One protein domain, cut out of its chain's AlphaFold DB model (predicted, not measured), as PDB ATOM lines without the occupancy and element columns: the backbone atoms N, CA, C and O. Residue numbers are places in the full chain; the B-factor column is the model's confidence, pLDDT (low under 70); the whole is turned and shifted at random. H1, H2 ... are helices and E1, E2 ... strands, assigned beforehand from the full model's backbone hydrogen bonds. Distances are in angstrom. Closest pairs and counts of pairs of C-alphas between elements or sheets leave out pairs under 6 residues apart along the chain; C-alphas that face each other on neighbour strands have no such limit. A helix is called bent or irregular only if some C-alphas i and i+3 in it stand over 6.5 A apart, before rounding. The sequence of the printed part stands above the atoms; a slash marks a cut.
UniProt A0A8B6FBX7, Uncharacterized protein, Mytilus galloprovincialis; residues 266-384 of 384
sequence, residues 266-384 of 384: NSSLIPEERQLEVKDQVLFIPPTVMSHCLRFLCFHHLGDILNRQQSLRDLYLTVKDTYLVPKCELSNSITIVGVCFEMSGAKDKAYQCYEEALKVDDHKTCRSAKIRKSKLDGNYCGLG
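AT A GLANCE: This is residues 266 to 384 of the 384 residues of an uncharacterized protein of Mytilus galloprovincialis (UniProt A0A8B6FBX7). Look for an up-and-down bundle of five helices, each running against the one before it, with H4 in the middle: the hairpin of H2 and H3 packs on one side of it, and H5, followed by H6, on another. The short helix H1 and the short strand E1, which come before the bundle, lie over the side of H4 away from H5, with E1 packed on H4. The printed part has 119 residues, with six named helices and one named strand in the order H1, E1, H2, H3, H4, H5, H6; the class is mostly helix, and E1 pairs with no named strand. The whole is compact and rounded, with a radius of gyration of the C-alphas of 13.5 A and spans of 36 by 31 by 30 A.

HOW THE PARTS SIT: Begin with H4, residues 327 to 343, the longest helix and the hub, which touches three other helices. Look next at H5, residues 347 to 360: it touches H4, opposite ways at a shallow tilt of 11 degrees, and the closest C-alphas, those of Gly 338 and Ala 350, are 4.1 A apart. H3, residues 305 to 320, touches H4 with residues 312 to 319 alone, opposite ways at a shallow tilt of 22 degrees; the closest C-alphas are those of Tyr 316 and Val 337, 6.1 A apart. H4 touches H2, residues 287 to 301, with its residues 333 to 340 alone, the same way at a shallow tilt of 7 degrees; the closest C-alphas, of Val 289 and Ser 333, are 6.6 A apart. H2 and H3 form a helical hairpin, with the C-alphas of Phe 299 and Arg 308 closest at 4.9 A. Farther along the bundle, H6, residues 367 to 376, forms a hairpin with H5 at a shallow tilt of 31 degrees, closest at the C-alphas of Tyr 354 and Ala 369, 5.0 A apart. H6 is close to H4 but not clearly touching, with 2 pairs of C-alphas within 8 A. H1, residues 272 to 277, only just touches H6, with 3 pairs of C-alphas within 8 A, the closest those of Glu 277 and Ser 368 at 5.5 A. E1, residues 283 to 285, has its C-alpha of Ile 285 6.6 A from that of Glu 329 in H4, the closest pair of the two. H2 and H6 are apart, and so are H3 and H5. In H2, H3, H5 and H6 every O i to N i+4 pair is within hydrogen-bond range; in H4 11 of 13 are, and in H1 0 of 2, beside 2 of 3 O i to N i+3 pairs.

IN THESE COORDINATES: Find C-alpha 327 at (54.719, 5.284, -8.844); from there H4 runs 25.1 A to C-alpha 343 at (43.970, 6.545, -31.537). It is irregular, with C-alphas 328 and 331 7.2 A apart. H3 measures 22.4 A, H2 21.0 A, H5 20.3 A and H6 14.5 A, ending at C-alpha 376, (54.770, 11.952, -33.535). Before the bundle, H1 begins at C-alpha 272, (47.373, -5.088, -31.091), and covers 10.2 A; it too is irregular, with C-alphas 273 and 276 7.8 A apart. E1 covers 6.5 A.

THE WHOLE: The two C-alphas farthest apart are those of Tyr 323 and Gly 384, at 39.7 A. The printed part has no cut and ends at residue 384, the chain's last. No link is long; those from H3 to H4 and from H5 to H6, six residues each, are short, and the others are tight. The mean pLDDT of the printed part is 88.3; look for values under 70 at residues 322 to 323, 362 to 365 and 380 to 384.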
ATOM      1  N   ASN A 266      55.851 -11.275 -25.790       86.50
ATOM      2  CA  ASN A 266      55.138 -11.949 -26.883       86.50
ATOM      3  C   ASN A 266      53.780 -12.560 -26.488       86.50
ATOM      4  O   ASN A 266      53.310 -13.480 -27.156       86.50
ATOM      5  N   SER A 267      53.143 -12.055 -25.427       90.75
ATOM      6  CA  SER A 267      51.793 -12.472 -25.044       90.75
ATOM      7  C   SER A 267      50.828 -12.336 -26.218       90.75
ATOM      8  O   SER A 267      50.677 -11.261 -26.796       90.75
ATOM      9  N   SER A 268      50.125 -13.416 -26.541       90.38
ATOM     10  CA  SER A 268      49.074 -13.431 -27.564       90.38
ATOM     11  C   SER A 268      47.779 -12.741 -27.128       90.38
ATOM     12  O   SER A 268      46.859 -12.583 -27.932       90.38
ATOM     13  N   LEU A 269      47.694 -12.349 -25.854       92.50
ATOM     14  CA  LEU A 269      46.526 -11.705 -25.259       92.50
ATOM     15  C   LEU A 269      46.659 -10.185 -25.169       92.50
ATOM     16  O   LEU A 269      45.723  -9.532 -24.716       92.50
ATOM     17  N   ILE A 270      47.791  -9.601 -25.565       90.62
ATOM     18  CA  ILE A 270      47.909  -8.143 -25.593       90.62
ATOM     19  C   ILE A 270      47.127  -7.556 -26.780       90.62
ATOM     20  O   ILE A 270      47.286  -8.045 -27.902       90.62
ATOM     21  N   PRO A 271      46.309  -6.503 -26.570       91.62
ATOM     22  CA  PRO A 271      45.736  -5.730 -27.667       91.62
ATOM     23  C   PRO A 271      46.789  -5.328 -28.706       91.62
ATOM     24  O   PRO A 271      47.902  -4.942 -28.345       91.62
ATOM     25  N   GLU A 272      46.445  -5.396 -29.994       90.06
ATOM     26  CA  GLU A 272      47.373  -5.088 -31.091       90.06
ATOM     27  C   GLU A 272      47.965  -3.681 -30.954       90.06
ATOM     28  O   GLU A 272      49.171  -3.472 -31.100       90.06
ATOM     29  N   GLU A 273      47.134  -2.731 -30.530       90.50
ATOM     30  CA  GLU A 273      47.494  -1.331 -30.321       90.50
ATOM     31  C   GLU A 273      48.548  -1.137 -29.221       90.50
ATOM     32  O   GLU A 273      49.096  -0.042 -29.068       90.50
ATOM     33  N   ARG A 274      48.841  -2.198 -28.458       86.38
ATOM     34  CA  ARG A 274      49.720  -2.233 -27.287       86.38
ATOM     35  C   ARG A 274      50.927  -3.170 -27.448       86.38
ATOM     36  O   ARG A 274      51.688  -3.365 -26.503       86.38
ATOM     37  N   GLN A 275      51.145  -3.753 -28.628       83.88
ATOM     38  CA  GLN A 275      52.250  -4.702 -28.840       83.88
ATOM     39  C   GLN A 275      53.642  -4.086 -28.623       83.88
ATOM     40  O   GLN A 275      54.572  -4.780 -28.207       83.88
ATOM     41  N   LEU A 276      53.800  -2.777 -28.855       82.12
ATOM     42  CA  LEU A 276      55.075  -2.078 -28.650       82.12
ATOM     43  C   LEU A 276      55.522  -2.090 -27.184       82.12
ATOM     44  O   LEU A 276      56.716  -2.008 -26.904       82.12
ATOM     45  N   GLU A 277      54.580  -2.187 -26.254       82.12
ATOM     46  CA  GLU A 277      54.826  -2.115 -24.820       82.12
ATOM     47  C   GLU A 277      55.319  -3.437 -24.212       82.12
ATOM     48  O   GLU A 277      55.886  -3.415 -23.122       82.12
ATOM     49  N   VAL A 278      55.163  -4.560 -24.923       78.12
ATOM     50  CA  VAL A 278      55.497  -5.918 -24.437       78.12
ATOM     51  C   VAL A 278      56.617  -6.593 -25.231       78.12
ATOM     52  O   VAL A 278      57.025  -7.711 -24.926       78.12
ATOM     53  N   LYS A 279      57.184  -5.907 -26.230       78.12
ATOM     54  CA  LYS A 279      58.182  -6.500 -27.134       78.12
ATOM     55  C   LYS A 279      59.427  -7.042 -26.417       78.12
ATOM     56  O   LYS A 279      59.904  -8.114 -26.764       78.12
ATOM     57  N   ASP A 280      59.939  -6.316 -25.422       76.25
ATOM     58  CA  ASP A 280      61.243  -6.614 -24.805       76.25
ATOM     59  C   ASP A 280      61.183  -6.775 -23.277       76.25
ATOM     60  O   ASP A 280      62.199  -7.036 -22.630       76.25
ATOM     61  N   GLN A 281      60.007  -6.589 -22.675       81.50
ATOM     62  CA  GLN A 281      59.823  -6.675 -21.230       81.50
ATOM     63  C   GLN A 281      58.392  -7.071 -20.866       81.50
ATOM     64  O   GLN A 281      57.458  -6.843 -21.632       81.50
ATOM     65  N   VAL A 282      58.237  -7.636 -19.670       83.12
ATOM     66  CA  VAL A 282      56.920  -7.855 -19.063       83.12
ATOM     67  C   VAL A 282      56.289  -6.493 -18.779       83.12
ATOM     68  O   VAL A 282      56.928  -5.626 -18.180       83.12
ATOM     69  N   LEU A 283      55.042  -6.310 -19.203       85.44
ATOM     70  CA  LEU A 283      54.275  -5.098 -18.946       85.44
ATOM     71  C   LEU A 283      53.350  -5.329 -17.756       85.44
ATOM     72  O   LEU A 283      52.441  -6.154 -17.829       85.44
ATOM     73  N   PHE A 284      53.572  -4.573 -16.686       85.94
ATOM     74  CA  PHE A 284      52.680  -4.511 -15.534       85.94
ATOM     75  C   PHE A 284      51.764  -3.300 -15.669       85.94
ATOM     76  O   PHE A 284      52.223  -2.202 -16.012       85.94
ATOM     77  N   ILE A 285      50.469  -3.525 -15.463       86.69
ATOM     78  CA  ILE A 285      49.440  -2.496 -15.559       86.69
ATOM     79  C   ILE A 285      48.497  -2.621 -14.356       86.69
ATOM     80  O   ILE A 285      48.010  -3.728 -14.084       86.69
ATOM     81  N   PRO A 286      48.153  -1.502 -13.696       88.06
ATOM     82  CA  PRO A 286      47.083  -1.484 -12.718       88.06
ATOM     83  C   PRO A 286      45.769  -1.986 -13.341       88.06
ATOM     84  O   PRO A 286      45.408  -1.576 -14.451       88.06
ATOM     85  N   PRO A 287      45.002  -2.839 -12.648       88.12
ATOM     86  CA  PRO A 287      43.757  -3.387 -13.177       88.12
ATOM     87  C   PRO A 287      42.738  -2.343 -13.634       88.12
ATOM     88  O   PRO A 287      42.128  -2.515 -14.686       88.12
ATOM     89  N   THR A 288      42.580  -1.240 -12.902       89.69
ATOM     90  CA  THR A 288      41.667  -0.143 -13.269       89.69
ATOM     91  C   THR A 288      42.099   0.536 -14.567       89.69
ATOM     92  O   THR A 288      41.285   0.715 -15.474       89.69
ATOM     93  N   VAL A 289      43.397   0.817 -14.712       92.69
ATOM     94  CA  VAL A 289      43.991   1.378 -15.935       92.69
ATOM     95  C   VAL A 289      43.746   0.448 -17.125       92.69
ATOM     96  O   VAL A 289      43.262   0.898 -18.164       92.69
ATOM     97  N   MET A 290      44.009  -0.858 -16.982       94.25
ATOM     98  CA  MET A 290      43.748  -1.806 -18.071       94.25
ATOM     99  C   MET A 290      42.250  -1.942 -18.375       94.25
ATOM    100  O   MET A 290      41.872  -2.061 -19.539       94.25
ATOM    101  N   SER A 291      41.387  -1.871 -17.360       94.50
ATOM    102  CA  SER A 291      39.932  -1.962 -17.534       94.50
ATOM    103  C   SER A 291      39.389  -0.810 -18.377       94.50
ATOM    104  O   SER A 291      38.689  -1.035 -19.366       94.50
ATOM    105  N   HIS A 292      39.744   0.432 -18.032       95.62
ATOM    106  CA  HIS A 292      39.318   1.600 -18.804       95.62
ATOM    107  C   HIS A 292      39.958   1.634 -20.199       95.62
ATOM    108  O   HIS A 292      39.287   2.006 -21.162       95.62
ATOM    109  N   CYS A 293      41.204   1.166 -20.339       97.19
ATOM    110  CA  CYS A 293      41.850   0.974 -21.639       97.19
ATOM    111  C   CYS A 293      41.067  -0.009 -22.528       97.19
ATOM    112  O   CYS A 293      40.703   0.333 -23.649       97.19
ATOM    113  N   LEU A 294      40.723  -1.201 -22.025       97.44
ATOM    114  CA  LEU A 294      39.944  -2.186 -22.784       97.44
ATOM    115  C   LEU A 294      38.546  -1.672 -23.147       97.44
ATOM    116  O   LEU A 294      38.094  -1.917 -24.265       97.44
ATOM    117  N   ARG A 295      37.872  -0.929 -22.256       98.06
ATOM    118  CA  ARG A 295      36.597  -0.261 -22.583       98.06
ATOM    119  C   ARG A 295      36.764   0.727 -23.729       98.06
ATOM    120  O   ARG A 295      36.010   0.658 -24.696       98.06
ATOM    121  N   PHE A 296      37.762   1.609 -23.638       98.50
ATOM    122  CA  PHE A 296      38.075   2.572 -24.692       98.50
ATOM    123  C   PHE A 296      38.277   1.873 -26.039       98.50
ATOM    124  O   PHE A 296      37.648   2.257 -27.026       98.50
ATOM    125  N   LEU A 297      39.101   0.824 -26.067       98.06
ATOM    126  CA  LEU A 297      39.385   0.061 -27.277       98.06
ATOM    127  C   LEU A 297      38.123  -0.617 -27.836       98.06
ATOM    128  O   LEU A 297      37.860  -0.532 -29.033       98.06
ATOM    129  N   CYS A 298      37.290  -1.225 -26.985       98.38
ATOM    130  CA  CYS A 298      36.023  -1.827 -27.416       98.38
ATOM    131  C   CYS A 298      35.083  -0.794 -28.050       98.38
ATOM    132  O   CYS A 298      34.582  -1.019 -29.147       98.38
ATOM    133  N   PHE A 299      34.860   0.350 -27.396       98.50
ATOM    134  CA  PHE A 299      34.002   1.405 -27.944       98.50
ATOM    135  C   PHE A 299      34.589   2.035 -29.211       98.50
ATOM    136  O   PHE A 299      33.838   2.425 -30.102       98.50
ATOM    137  N   HIS A 300      35.920   2.094 -29.329       97.75
ATOM    138  CA  HIS A 300      36.589   2.502 -30.560       97.75
ATOM    139  C   HIS A 300      36.251   1.567 -31.727       97.75
ATOM    140  O   HIS A 300      35.791   2.051 -32.758       97.75
ATOM    141  N   HIS A 301      36.400   0.251 -31.546       97.31
ATOM    142  CA  HIS A 301      36.074  -0.741 -32.581       97.31
ATOM    143  C   HIS A 301      34.576  -0.817 -32.900       97.31
ATOM    144  O   HIS A 301      34.201  -1.074 -34.040       97.31
ATOM    145  N   LEU A 302      33.710  -0.553 -31.919       97.88
ATOM    146  CA  LEU A 302      32.256  -0.502 -32.111       97.88
ATOM    147  C   LEU A 302      31.758   0.812 -32.742       97.88
ATOM    148  O   LEU A 302      30.576   0.916 -33.060       97.88
ATOM    149  N   GLY A 303      32.619   1.823 -32.910       97.75
ATOM    150  CA  GLY A 303      32.223   3.139 -33.422       97.75
ATOM    151  C   GLY A 303      31.390   3.979 -32.442       97.75
ATOM    152  O   GLY A 303      30.791   4.976 -32.841       97.75
ATOM    153  N   ASP A 304      31.359   3.615 -31.158       98.12
ATOM    154  CA  ASP A 304      30.610   4.328 -30.123       98.12
ATOM    155  C   ASP A 304      31.427   5.513 -29.592       98.12
ATOM    156  O   ASP A 304      32.214   5.411 -28.648       98.12
ATOM    157  N   ILE A 305      31.265   6.663 -30.245       97.75
ATOM    158  CA  ILE A 305      32.062   7.863 -29.973       97.75
ATOM    159  C   ILE A 305      31.855   8.371 -28.540       97.75
ATOM    160  O   ILE A 305      32.835   8.762 -27.901       97.75
ATOM    161  N   LEU A 306      30.615   8.364 -28.040       98.19
ATOM    162  CA  LEU A 306      30.281   8.914 -26.724       98.19
ATOM    163  C   LEU A 306      30.917   8.077 -25.613       98.19
ATOM    164  O   LEU A 306      31.665   8.607 -24.788       98.19
ATOM    165  N   ASN A 307      30.705   6.759 -25.633       98.06
ATOM    166  CA  ASN A 307      31.262   5.880 -24.607       98.06
ATOM    167  C   ASN A 307      32.783   5.721 -24.732       98.06
ATOM    168  O   ASN A 307      33.475   5.559 -23.720       98.06
ATOM    169  N   ARG A 308      33.335   5.848 -25.947       97.94
ATOM    170  CA  ARG A 308      34.784   5.939 -26.168       97.94
ATOM    171  C   ARG A 308      35.376   7.170 -25.483       97.94
ATOM    172  O   ARG A 308      36.370   7.048 -24.772       97.94
ATOM    173  N   GLN A 309      34.779   8.348 -25.677       98.00
ATOM    174  CA  GLN A 309      35.244   9.587 -25.042       98.00
ATOM    175  C   GLN A 309      35.130   9.520 -23.518       98.00
ATOM    176  O   GLN A 309      36.071   9.910 -22.825       98.00
ATOM    177  N   GLN A 310      34.022   8.979 -23.005       98.00
ATOM    178  CA  GLN A 310      33.840   8.789 -21.570       98.00
ATOM    179  C   GLN A 310      34.899   7.839 -20.995       98.00
ATOM    180  O   GLN A 310      35.577   8.195 -20.040       98.00
ATOM    181  N   SER A 311      35.138   6.690 -21.634       97.38
ATOM    182  CA  SER A 311      36.141   5.722 -21.162       97.38
ATOM    183  C   SER A 311      37.566   6.289 -21.186       97.38
ATOM    184  O   SER A 311      38.352   5.996 -20.290       97.38
ATOM    185  N   LEU A 312      37.903   7.132 -22.172       98.19
ATOM    186  CA  LEU A 312      39.185   7.846 -22.207       98.19
ATOM    187  C   LEU A 312      39.304   8.877 -21.080       98.19
ATOM    188  O   LEU A 312      40.374   9.029 -20.493       98.19
ATOM    189  N   ARG A 313      38.214   9.585 -20.767       97.69
ATOM    190  CA  ARG A 313      38.173  10.513 -19.635       97.69
ATOM    191  C   ARG A 313      38.373   9.770 -18.316       97.69
ATOM    192  O   ARG A 313      39.209  10.197 -17.528       97.69
ATOM    193  N   ASP A 314      37.669   8.663 -18.109       95.94
ATOM    194  CA  ASP A 314      37.785   7.845 -16.896       95.94
ATOM    195  C   ASP A 314      39.202   7.280 -16.741       95.94
ATOM    196  O   ASP A 314      39.789   7.351 -15.663       95.94
ATOM    197  N   LEU A 315      39.796   6.800 -17.840       96.12
ATOM    198  CA  LEU A 315      41.190   6.360 -17.886       96.12
ATOM    199  C   LEU A 315      42.157   7.492 -17.504       96.12
ATOM    200  O   LEU A 315      43.052   7.289 -16.688       96.12
ATOM    201  N   TYR A 316      41.986   8.681 -18.087       96.69
ATOM    202  CA  TYR A 316      42.830   9.841 -17.798       96.69
ATOM    203  C   TYR A 316      42.745  10.256 -16.327       96.69
ATOM    204  O   TYR A 316      43.779  10.476 -15.699       96.69
ATOM    205  N   LEU A 317      41.529  10.329 -15.775       93.44
ATOM    206  CA  LEU A 317      41.305  10.653 -14.365       93.44
ATOM    207  C   LEU A 317      41.932   9.595 -13.455       93.44
ATOM    208  O   LEU A 317      42.707   9.957 -12.583       93.44
ATOM    209  N   THR A 318      41.732   8.306 -13.752       89.94
ATOM    210  CA  THR A 318      42.339   7.189 -13.004       89.94
ATOM    211  C   THR A 318      43.862   7.306 -12.914       89.94
ATOM    212  O   THR A 318      44.445   7.011 -11.877       89.94
ATOM    213  N   VAL A 319      44.526   7.723 -13.997       91.25
ATOM    214  CA  VAL A 319      45.992   7.868 -14.021       91.25
ATOM    215  C   VAL A 319      46.463   9.165 -13.361       91.25
ATOM    216  O   VAL A 319      47.533   9.182 -12.753       91.25
ATOM    217  N   LYS A 320      45.689  10.253 -13.467       89.31
ATOM    218  CA  LYS A 320      45.986  11.517 -12.772       89.31
ATOM    219  C   LYS A 320      45.802  11.403 -11.263       89.31
ATOM    220  O   LYS A 320      46.555  12.019 -10.510       89.31
ATOM    221  N   ASP A 321      44.864  10.572 -10.844       82.50
ATOM    222  CA  ASP A 321      44.621  10.198  -9.464       82.50
ATOM    223  C   ASP A 321      45.698   9.213  -8.992       82.50
ATOM    224  O   ASP A 321      45.504   8.002  -8.906       82.50
ATOM    225  N   THR A 322      46.878   9.754  -8.672       68.88
ATOM    226  CA  THR A 322      48.103   8.998  -8.335       68.88
ATOM    227  C   THR A 322      47.966   8.032  -7.152       68.88
ATOM    228  O   THR A 322      48.863   7.226  -6.919       68.88
ATOM    229  N   TYR A 323      46.854   8.064  -6.412       68.50
ATOM    230  CA  TYR A 323      46.550   7.082  -5.373       68.50
ATOM    231  C   TYR A 323      46.118   5.717  -5.943       68.50
ATOM    232  O   TYR A 323      46.317   4.702  -5.282       68.50
ATOM    233  N   LEU A 324      45.578   5.677  -7.168       70.25
ATOM    234  CA  LEU A 324      45.137   4.449  -7.845       70.25
ATOM    235  C   LEU A 324      46.261   3.785  -8.655       70.25
ATOM    236  O   LEU A 324      46.144   2.621  -9.042       70.25
ATOM    237  N   VAL A 325      47.341   4.521  -8.938       79.69
ATOM    238  CA  VAL A 325      48.440   4.069  -9.798       79.69
ATOM    239  C   VAL A 325      49.772   4.144  -9.050       79.69
ATOM    240  O   VAL A 325      50.249   5.237  -8.741       79.69
ATOM    241  N   PRO A 326      50.430   3.003  -8.795       77.75
ATOM    242  CA  PRO A 326      51.729   2.975  -8.131       77.75
ATOM    243  C   PRO A 326      52.782   3.756  -8.913       77.75
ATOM    244  O   PRO A 326      52.825   3.701 -10.142       77.75
ATOM    245  N   LYS A 327      53.697   4.433  -8.207       81.62
ATOM    246  CA  LYS A 327      54.719   5.284  -8.844       81.62
ATOM    247  C   LYS A 327      55.570   4.518  -9.868       81.62
ATOM    248  O   LYS A 327      55.880   5.064 -10.922       81.62
ATOM    249  N   CYS A 328      55.911   3.262  -9.583       79.69
ATOM    250  CA  CYS A 328      56.672   2.387 -10.481       79.69
ATOM    251  C   CYS A 328      55.936   2.022 -11.786       79.69
ATOM    252  O   CYS A 328      56.577   1.655 -12.765       79.69
ATOM    253  N   GLU A 329      54.609   2.147 -11.826       83.69
ATOM    254  CA  GLU A 329      53.769   1.810 -12.984       83.69
ATOM    255  C   GLU A 329      53.145   3.039 -13.641       83.69
ATOM    256  O   GLU A 329      52.496   2.940 -14.690       83.69
ATOM    257  N   LEU A 330      53.347   4.214 -13.044       88.25
ATOM    258  CA  LEU A 330      52.776   5.466 -13.511       88.25
ATOM    259  C   LEU A 330      53.244   5.796 -14.931       88.25
ATOM    260  O   LEU A 330      52.426   6.173 -15.765       88.25
ATOM    261  N   SER A 331      54.516   5.548 -15.259       91.31
ATOM    262  CA  SER A 331      55.031   5.748 -16.622       91.31
ATOM    263  C   SER A 331      54.306   4.875 -17.660       91.31
ATOM    264  O   SER A 331      53.842   5.377 -18.691       91.31
ATOM    265  N   ASN A 332      54.108   3.582 -17.370       89.75
ATOM    266  CA  ASN A 332      53.351   2.677 -18.243       89.75
ATOM    267  C   ASN A 332      51.887   3.111 -18.371       89.75
ATOM    268  O   ASN A 332      51.333   3.096 -19.472       89.75
ATOM    269  N   SER A 333      51.280   3.542 -17.267       92.25
ATOM    270  CA  SER A 333      49.883   3.979 -17.212       92.25
ATOM    271  C   SER A 333      49.643   5.267 -18.006       92.25
ATOM    272  O   SER A 333      48.716   5.336 -18.809       92.25
ATOM    273  N   ILE A 334      50.531   6.257 -17.887       95.19
ATOM    274  CA  ILE A 334      50.490   7.476 -18.706       95.19
ATOM    275  C   ILE A 334      50.714   7.137 -20.185       95.19
ATOM    276  O   ILE A 334      50.052   7.689 -21.063       95.19
ATOM    277  N   THR A 335      51.599   6.183 -20.484       95.12
ATOM    278  CA  THR A 335      51.804   5.720 -21.862       95.12
ATOM    279  C   THR A 335      50.521   5.111 -22.439       95.12
ATOM    280  O   THR A 335      50.203   5.372 -23.594       95.12
ATOM    281  N   ILE A 336      49.747   4.354 -21.649       95.38
ATOM    282  CA  ILE A 336      48.428   3.818 -22.052       95.38
ATOM    283  C   ILE A 336      47.456   4.936 -22.423       95.38
ATOM    284  O   ILE A 336      46.828   4.878 -23.481       95.38
ATOM    285  N   VAL A 337      47.372   5.972 -21.589       97.31
ATOM    286  CA  VAL A 337      46.556   7.163 -21.859       97.31
ATOM    287  C   VAL A 337      46.983   7.820 -23.176       97.31
ATOM    288  O   VAL A 337      46.135   8.130 -24.014       97.31
ATOM    289  N   GLY A 338      48.295   7.975 -23.389       97.44
ATOM    290  CA  GLY A 338      48.859   8.538 -24.615       97.44
ATOM    291  C   GLY A 338      48.437   7.770 -25.868       97.44
ATOM    292  O   GLY A 338      47.984   8.388 -26.831       97.44
ATOM    293  N   VAL A 339      48.472   6.431 -25.826       96.62
ATOM    294  CA  VAL A 339      48.009   5.580 -26.938       96.62
ATOM    295  C   VAL A 339      46.534   5.817 -27.244       96.62
ATOM    296  O   VAL A 339      46.156   5.949 -28.407       96.62
ATOM    297  N   CYS A 340      45.692   5.932 -26.219       98.00
ATOM    298  CA  CYS A 340      44.265   6.163 -26.424       98.00
ATOM    299  C   CYS A 340      43.975   7.565 -27.002       98.00
ATOM    300  O   CYS A 340      43.086   7.720 -27.848       98.00
ATOM    301  N   PHE A 341      44.744   8.593 -26.618       98.25
ATOM    302  CA  PHE A 341      44.677   9.910 -27.265       98.25
ATOM    303  C   PHE A 341      45.146   9.867 -28.722       98.25
ATOM    304  O   PHE A 341      44.491  10.462 -29.579       98.25
ATOM    305  N   GLU A 342      46.226   9.137 -29.010       96.62
ATOM    306  CA  GLU A 342      46.759   8.947 -30.362       96.62
ATOM    307  C   GLU A 342      45.703   8.307 -31.276       96.62
ATOM    308  O   GLU A 342      45.383   8.863 -32.327       96.62
ATOM    309  N   MET A 343      45.068   7.219 -30.825       96.31
ATOM    310  CA  MET A 343      43.970   6.545 -31.537       96.31
ATOM    311  C   MET A 343      42.726   7.422 -31.727       96.31
ATOM    312  O   MET A 343      41.956   7.225 -32.663       96.31
ATOM    313  N   SER A 344      42.509   8.391 -30.836       96.88
ATOM    314  CA  SER A 344      41.404   9.351 -30.940       96.88
ATOM    315  C   SER A 344      41.722  10.540 -31.854       96.88
ATOM    316  O   SER A 344      40.880  11.422 -32.009       96.88
ATOM    317  N   GLY A 345      42.929  10.602 -32.430       95.94
ATOM    318  CA  GLY A 345      43.395  11.714 -33.261       95.94
ATOM    319  C   GLY A 345      43.890  12.937 -32.477       95.94
ATOM    320  O   GLY A 345      44.296  13.926 -33.082       95.94
ATOM    321  N   ALA A 346      43.914  12.886 -31.142       97.12
ATOM    322  CA  ALA A 346      44.358  13.982 -30.280       97.12
ATOM    323  C   ALA A 346      45.886  13.951 -30.083       97.12
ATOM    324  O   ALA A 346      46.380  13.725 -28.974       97.12
ATOM    325  N   LYS A 347      46.636  14.162 -31.172       96.44
ATOM    326  CA  LYS A 347      48.104  14.010 -31.211       96.44
ATOM    327  C   LYS A 347      48.838  14.857 -30.167       96.44
ATOM    328  O   LYS A 347      49.732  14.333 -29.512       96.44
ATOM    329  N   ASP A 348      48.419  16.102 -29.942       96.88
ATOM    330  CA  ASP A 348      49.064  16.990 -28.959       96.88
ATOM    331  C   ASP A 348      48.944  16.448 -27.528       96.88
ATOM    332  O   ASP A 348      49.902  16.472 -26.756       96.88
ATOM    333  N   LYS A 349      47.779  15.886 -27.180       97.81
ATOM    334  CA  LYS A 349      47.562  15.256 -25.869       97.81
ATOM    335  C   LYS A 349      48.364  13.967 -25.734       97.81
ATOM    336  O   LYS A 349      48.962  13.730 -24.689       97.81
ATOM    337  N   ALA A 350      48.417  13.159 -26.795       97.75
ATOM    338  CA  ALA A 350      49.247  11.957 -26.823       97.75
ATOM    339  C   ALA A 350      50.729  12.297 -26.599       97.75
ATOM    340  O   ALA A 350      51.387  11.672 -25.771       97.75
ATOM    341  N   TYR A 351      51.223  13.341 -27.272       96.88
ATOM    342  CA  TYR A 351      52.583  13.846 -27.113       96.88
ATOM    343  C   TYR A 351      52.887  14.238 -25.669       96.88
ATOM    344  O   TYR A 351      53.868  13.764 -25.096       96.88
ATOM    345  N   GLN A 352      52.013  15.047 -25.060       97.31
ATOM    346  CA  GLN A 352      52.146  15.468 -23.664       97.31
ATOM    347  C   GLN A 352      52.183  14.273 -22.707       97.31
ATOM    348  O   GLN A 352      53.021  14.242 -21.808       97.31
ATOM    349  N   CYS A 353      51.339  13.258 -22.923       96.62
ATOM    350  CA  CYS A 353      51.390  12.027 -22.137       96.62
ATOM    351  C   CYS A 353      52.742  11.321 -22.284       96.62
ATOM    352  O   CYS A 353      53.342  10.944 -21.283       96.62
ATOM    353  N   TYR A 354      53.269  11.170 -23.501       95.62
ATOM    354  CA  TYR A 354      54.576  10.539 -23.680       95.62
ATOM    355  C   TYR A 354      55.706  11.355 -23.043       95.62
ATOM    356  O   TYR A 354      56.607  10.769 -22.451       95.62
ATOM    357  N   GLU A 355      55.656  12.689 -23.082       94.81
ATOM    358  CA  GLU A 355      56.604  13.522 -22.334       94.81
ATOM    359  C   GLU A 355      56.510  13.316 -20.823       94.81
ATOM    360  O   GLU A 355      57.535  13.191 -20.157       94.81
ATOM    361  N   GLU A 356      55.295  13.293 -20.277       94.31
ATOM    362  CA  GLU A 356      55.055  13.104 -18.847       94.31
ATOM    363  C   GLU A 356      55.527  11.714 -18.395       94.31
ATOM    364  O   GLU A 356      56.256  11.604 -17.410       94.31
ATOM    365  N   ALA A 357      55.230  10.664 -19.166       93.06
ATOM    366  CA  ALA A 357      55.692   9.304 -18.897       93.06
ATOM    367  C   ALA A 357      57.227   9.207 -18.826       93.06
ATOM    368  O   ALA A 357      57.758   8.479 -17.986       93.06
ATOM    369  N   LEU A 358      57.942   9.954 -19.676       92.50
ATOM    370  CA  LEU A 358      59.409   9.993 -19.699       92.50
ATOM    371  C   LEU A 358      60.015  10.786 -18.531       92.50
ATOM    372  O   LEU A 358      61.165  10.539 -18.188       92.50
ATOM    373  N   LYS A 359      59.269  11.723 -17.928       91.81
ATOM    374  CA  LYS A 359      59.713  12.517 -16.765       91.81
ATOM    375  C   LYS A 359      59.551  11.777 -15.437       91.81
ATOM    376  O   LYS A 359      60.256  12.084 -14.486       91.81
ATOM    377  N   VAL A 360      58.590  10.857 -15.351       87.56
ATOM    378  CA  VAL A 360      58.226  10.176 -14.096       87.56
ATOM    379  C   VAL A 360      59.142   8.987 -13.770       87.56
ATOM    380  O   VAL A 360      59.236   8.601 -12.603       87.56
ATOM    381  N   ASP A 361      59.822   8.405 -14.762       72.94
ATOM    382  CA  ASP A 361      60.662   7.214 -14.579       72.94
ATOM    383  C   ASP A 361      62.166   7.542 -14.625       72.94
ATOM    384  O   ASP A 361      62.758   7.664 -15.700       72.94
ATOM    385  N   ASP A 362      62.787   7.646 -13.444       56.62
ATOM    386  CA  ASP A 362      64.225   7.920 -13.273       56.62
ATOM    387  C   ASP A 362      65.131   6.706 -13.567       56.62
ATOM    388  O   ASP A 362      66.349   6.857 -13.684       56.62
ATOM    389  N   HIS A 363      64.583   5.487 -13.682       54.62
ATOM    390  CA  HIS A 363      65.401   4.266 -13.721       54.62
ATOM    391  C   HIS A 363      65.147   3.345 -14.919       54.62
ATOM    392  O   HIS A 363      66.011   2.519 -15.227       54.62
ATOM    393  N   LYS A 364      64.032   3.495 -15.644       57.09
ATOM    394  CA  LYS A 364      63.734   2.762 -16.882       57.09
ATOM    395  C   LYS A 364      62.867   3.604 -17.812       57.09
ATOM    396  O   LYS A 364      61.665   3.417 -17.892       57.09
ATOM    397  N   THR A 365      63.474   4.497 -18.590       57.28
ATOM    398  CA  THR A 365      62.765   5.261 -19.628       57.28
ATOM    399  C   THR A 365      61.805   4.355 -20.415       57.28
ATOM    400  O   THR A 365      62.264   3.436 -21.097       57.28
ATOM    401  N   CYS A 366      60.486   4.578 -20.303       75.75
ATOM    402  CA  CYS A 366      59.478   3.752 -20.968       75.75
ATOM    403  C   CYS A 366      59.744   3.759 -22.482       75.75
ATOM    404  O   CYS A 366      59.493   4.742 -23.187       75.75
ATOM    405  N   ARG A 367      60.349   2.674 -22.988       85.44
ATOM    406  CA  ARG A 367      60.881   2.606 -24.357       85.44
ATOM    407  C   ARG A 367      59.786   2.853 -25.390       85.44
ATOM    408  O   ARG A 367      60.033   3.522 -26.391       85.44
ATOM    409  N   SER A 368      58.586   2.342 -25.137       88.88
ATOM    410  CA  SER A 368      57.413   2.559 -25.979       88.88
ATOM    411  C   SER A 368      56.993   4.029 -26.014       88.88
ATOM    412  O   SER A 368      56.780   4.541 -27.109       88.88
ATOM    413  N   ALA A 369      56.969   4.738 -24.877       91.94
ATOM    414  CA  ALA A 369      56.703   6.179 -24.844       91.94
ATOM    415  C   ALA A 369      57.720   6.953 -25.693       91.94
ATOM    416  O   ALA A 369      57.336   7.785 -26.512       91.94
ATOM    417  N   LYS A 370      59.014   6.619 -25.575       92.00
ATOM    418  CA  LYS A 370      60.079   7.228 -26.389       92.00
ATOM    419  C   LYS A 370      59.867   6.978 -27.886       92.00
ATOM    420  O   LYS A 370      59.908   7.919 -28.669       92.00
ATOM    421  N   ILE A 371      59.602   5.728 -28.277       91.56
ATOM    422  CA  ILE A 371      59.346   5.347 -29.676       91.56
ATOM    423  C   ILE A 371      58.129   6.093 -30.233       91.56
ATOM    424  O   ILE A 371      58.203   6.647 -31.327       91.56
ATOM    425  N   ARG A 372      57.015   6.114 -29.496       93.06
ATOM    426  CA  ARG A 372      55.773   6.764 -29.932       93.06
ATOM    427  C   ARG A 372      55.924   8.280 -30.019       93.06
ATOM    428  O   ARG A 372      55.512   8.860 -31.018       93.06
ATOM    429  N   LYS A 373      56.605   8.907 -29.054       94.50
ATOM    430  CA  LYS A 373      56.954  10.332 -29.113       94.50
ATOM    431  C   LYS A 373      57.755  10.659 -30.378       94.50
ATOM    432  O   LYS A 373      57.338  11.512 -31.151       94.50
ATOM    433  N   SER A 374      58.829   9.911 -30.654       92.81
ATOM    434  CA  SER A 374      59.650  10.120 -31.856       92.81
ATOM    435  C   SER A 374      58.878   9.924 -33.167       92.81
ATOM    436  O   SER A 374      59.188  10.590 -34.153       92.81
ATOM    437  N   LYS A 375      57.869   9.038 -33.194       92.50
ATOM    438  CA  LYS A 375      56.956   8.895 -34.342       92.50
ATOM    439  C   LYS A 375      56.084  10.132 -34.543       92.50
ATOM    440  O   LYS A 375      55.910  10.554 -35.682       92.50
ATOM    441  N   LEU A 376      55.563  10.720 -33.464       92.62
ATOM    442  CA  LEU A 376      54.770  11.952 -33.535       92.62
ATOM    443  C   LEU A 376      55.608  13.166 -33.956       92.62
ATOM    444  O   LEU A 376      55.106  14.000 -34.699       92.62
ATOM    445  N   ASP A 377      56.884  13.219 -33.560       89.88
ATOM    446  CA  ASP A 377      57.832  14.265 -33.974       89.88
ATOM    447  C   ASP A 377      58.236  14.180 -35.464       89.88
ATOM    448  O   ASP A 377      58.980  15.029 -35.947       89.88
ATOM    449  N   GLY A 378      57.824  13.137 -36.198       86.25
ATOM    450  CA  GLY A 378      58.271  12.892 -37.578       86.25
ATOM    451  C   GLY A 378      59.735  12.435 -37.697       86.25
ATOM    452  O   GLY A 378      60.230  12.233 -38.800       86.25
ATOM    453  N   ASN A 379      60.416  12.212 -36.570       73.94
ATOM    454  CA  ASN A 379      61.844  11.884 -36.488       73.94
ATOM    455  C   ASN A 379      62.127  10.370 -36.456       73.94
ATOM    456  O   ASN A 379      63.242   9.944 -36.147       73.94
ATOM    457  N   TYR A 380      61.126   9.526 -36.715       66.69
ATOM    458  CA  TYR A 380      61.283   8.077 -36.621       66.69
ATOM    459  C   TYR A 380      61.861   7.481 -37.911       66.69
ATOM    460  O   TYR A 380      61.130   7.026 -38.787       66.69
ATOM    461  N   CYS A 381      63.190   7.428 -37.999       54.53
ATOM    462  CA  CYS A 381      63.882   6.549 -38.939       54.53
ATOM    463  C   CYS A 381      63.738   5.113 -38.418       54.53
ATOM    464  O   CYS A 381      64.290   4.786 -37.368       54.53
ATOM    465  N   GLY A 382      62.929   4.284 -39.082       53.09
ATOM    466  CA  GLY A 382      62.617   2.929 -38.624       53.09
ATOM    467  C   GLY A 382      63.867   2.140 -38.226       53.09
ATOM    468  O   GLY A 382      64.817   2.042 -38.998       53.09
ATOM    469  N   LEU A 383      63.864   1.579 -37.014       49.59
ATOM    470  CA  LEU A 383      64.810   0.527 -36.644       49.59
ATOM    471  C   LEU A 383      64.388  -0.728 -37.416       49.59
ATOM    472  O   LEU A 383      63.423  -1.387 -37.016       49.59
ATOM    473  N   GLY A 384      65.043  -0.949 -38.558       38.22
ATOM    474  CA  GLY A 384      64.956  -2.181 -39.343       38.22
ATOM    475  C   GLY A 384      65.445  -3.397 -38.574       38.22
ATOM    476  O   GLY A 384      66.320  -3.224 -37.692       38.22
TER     477      GLY A 384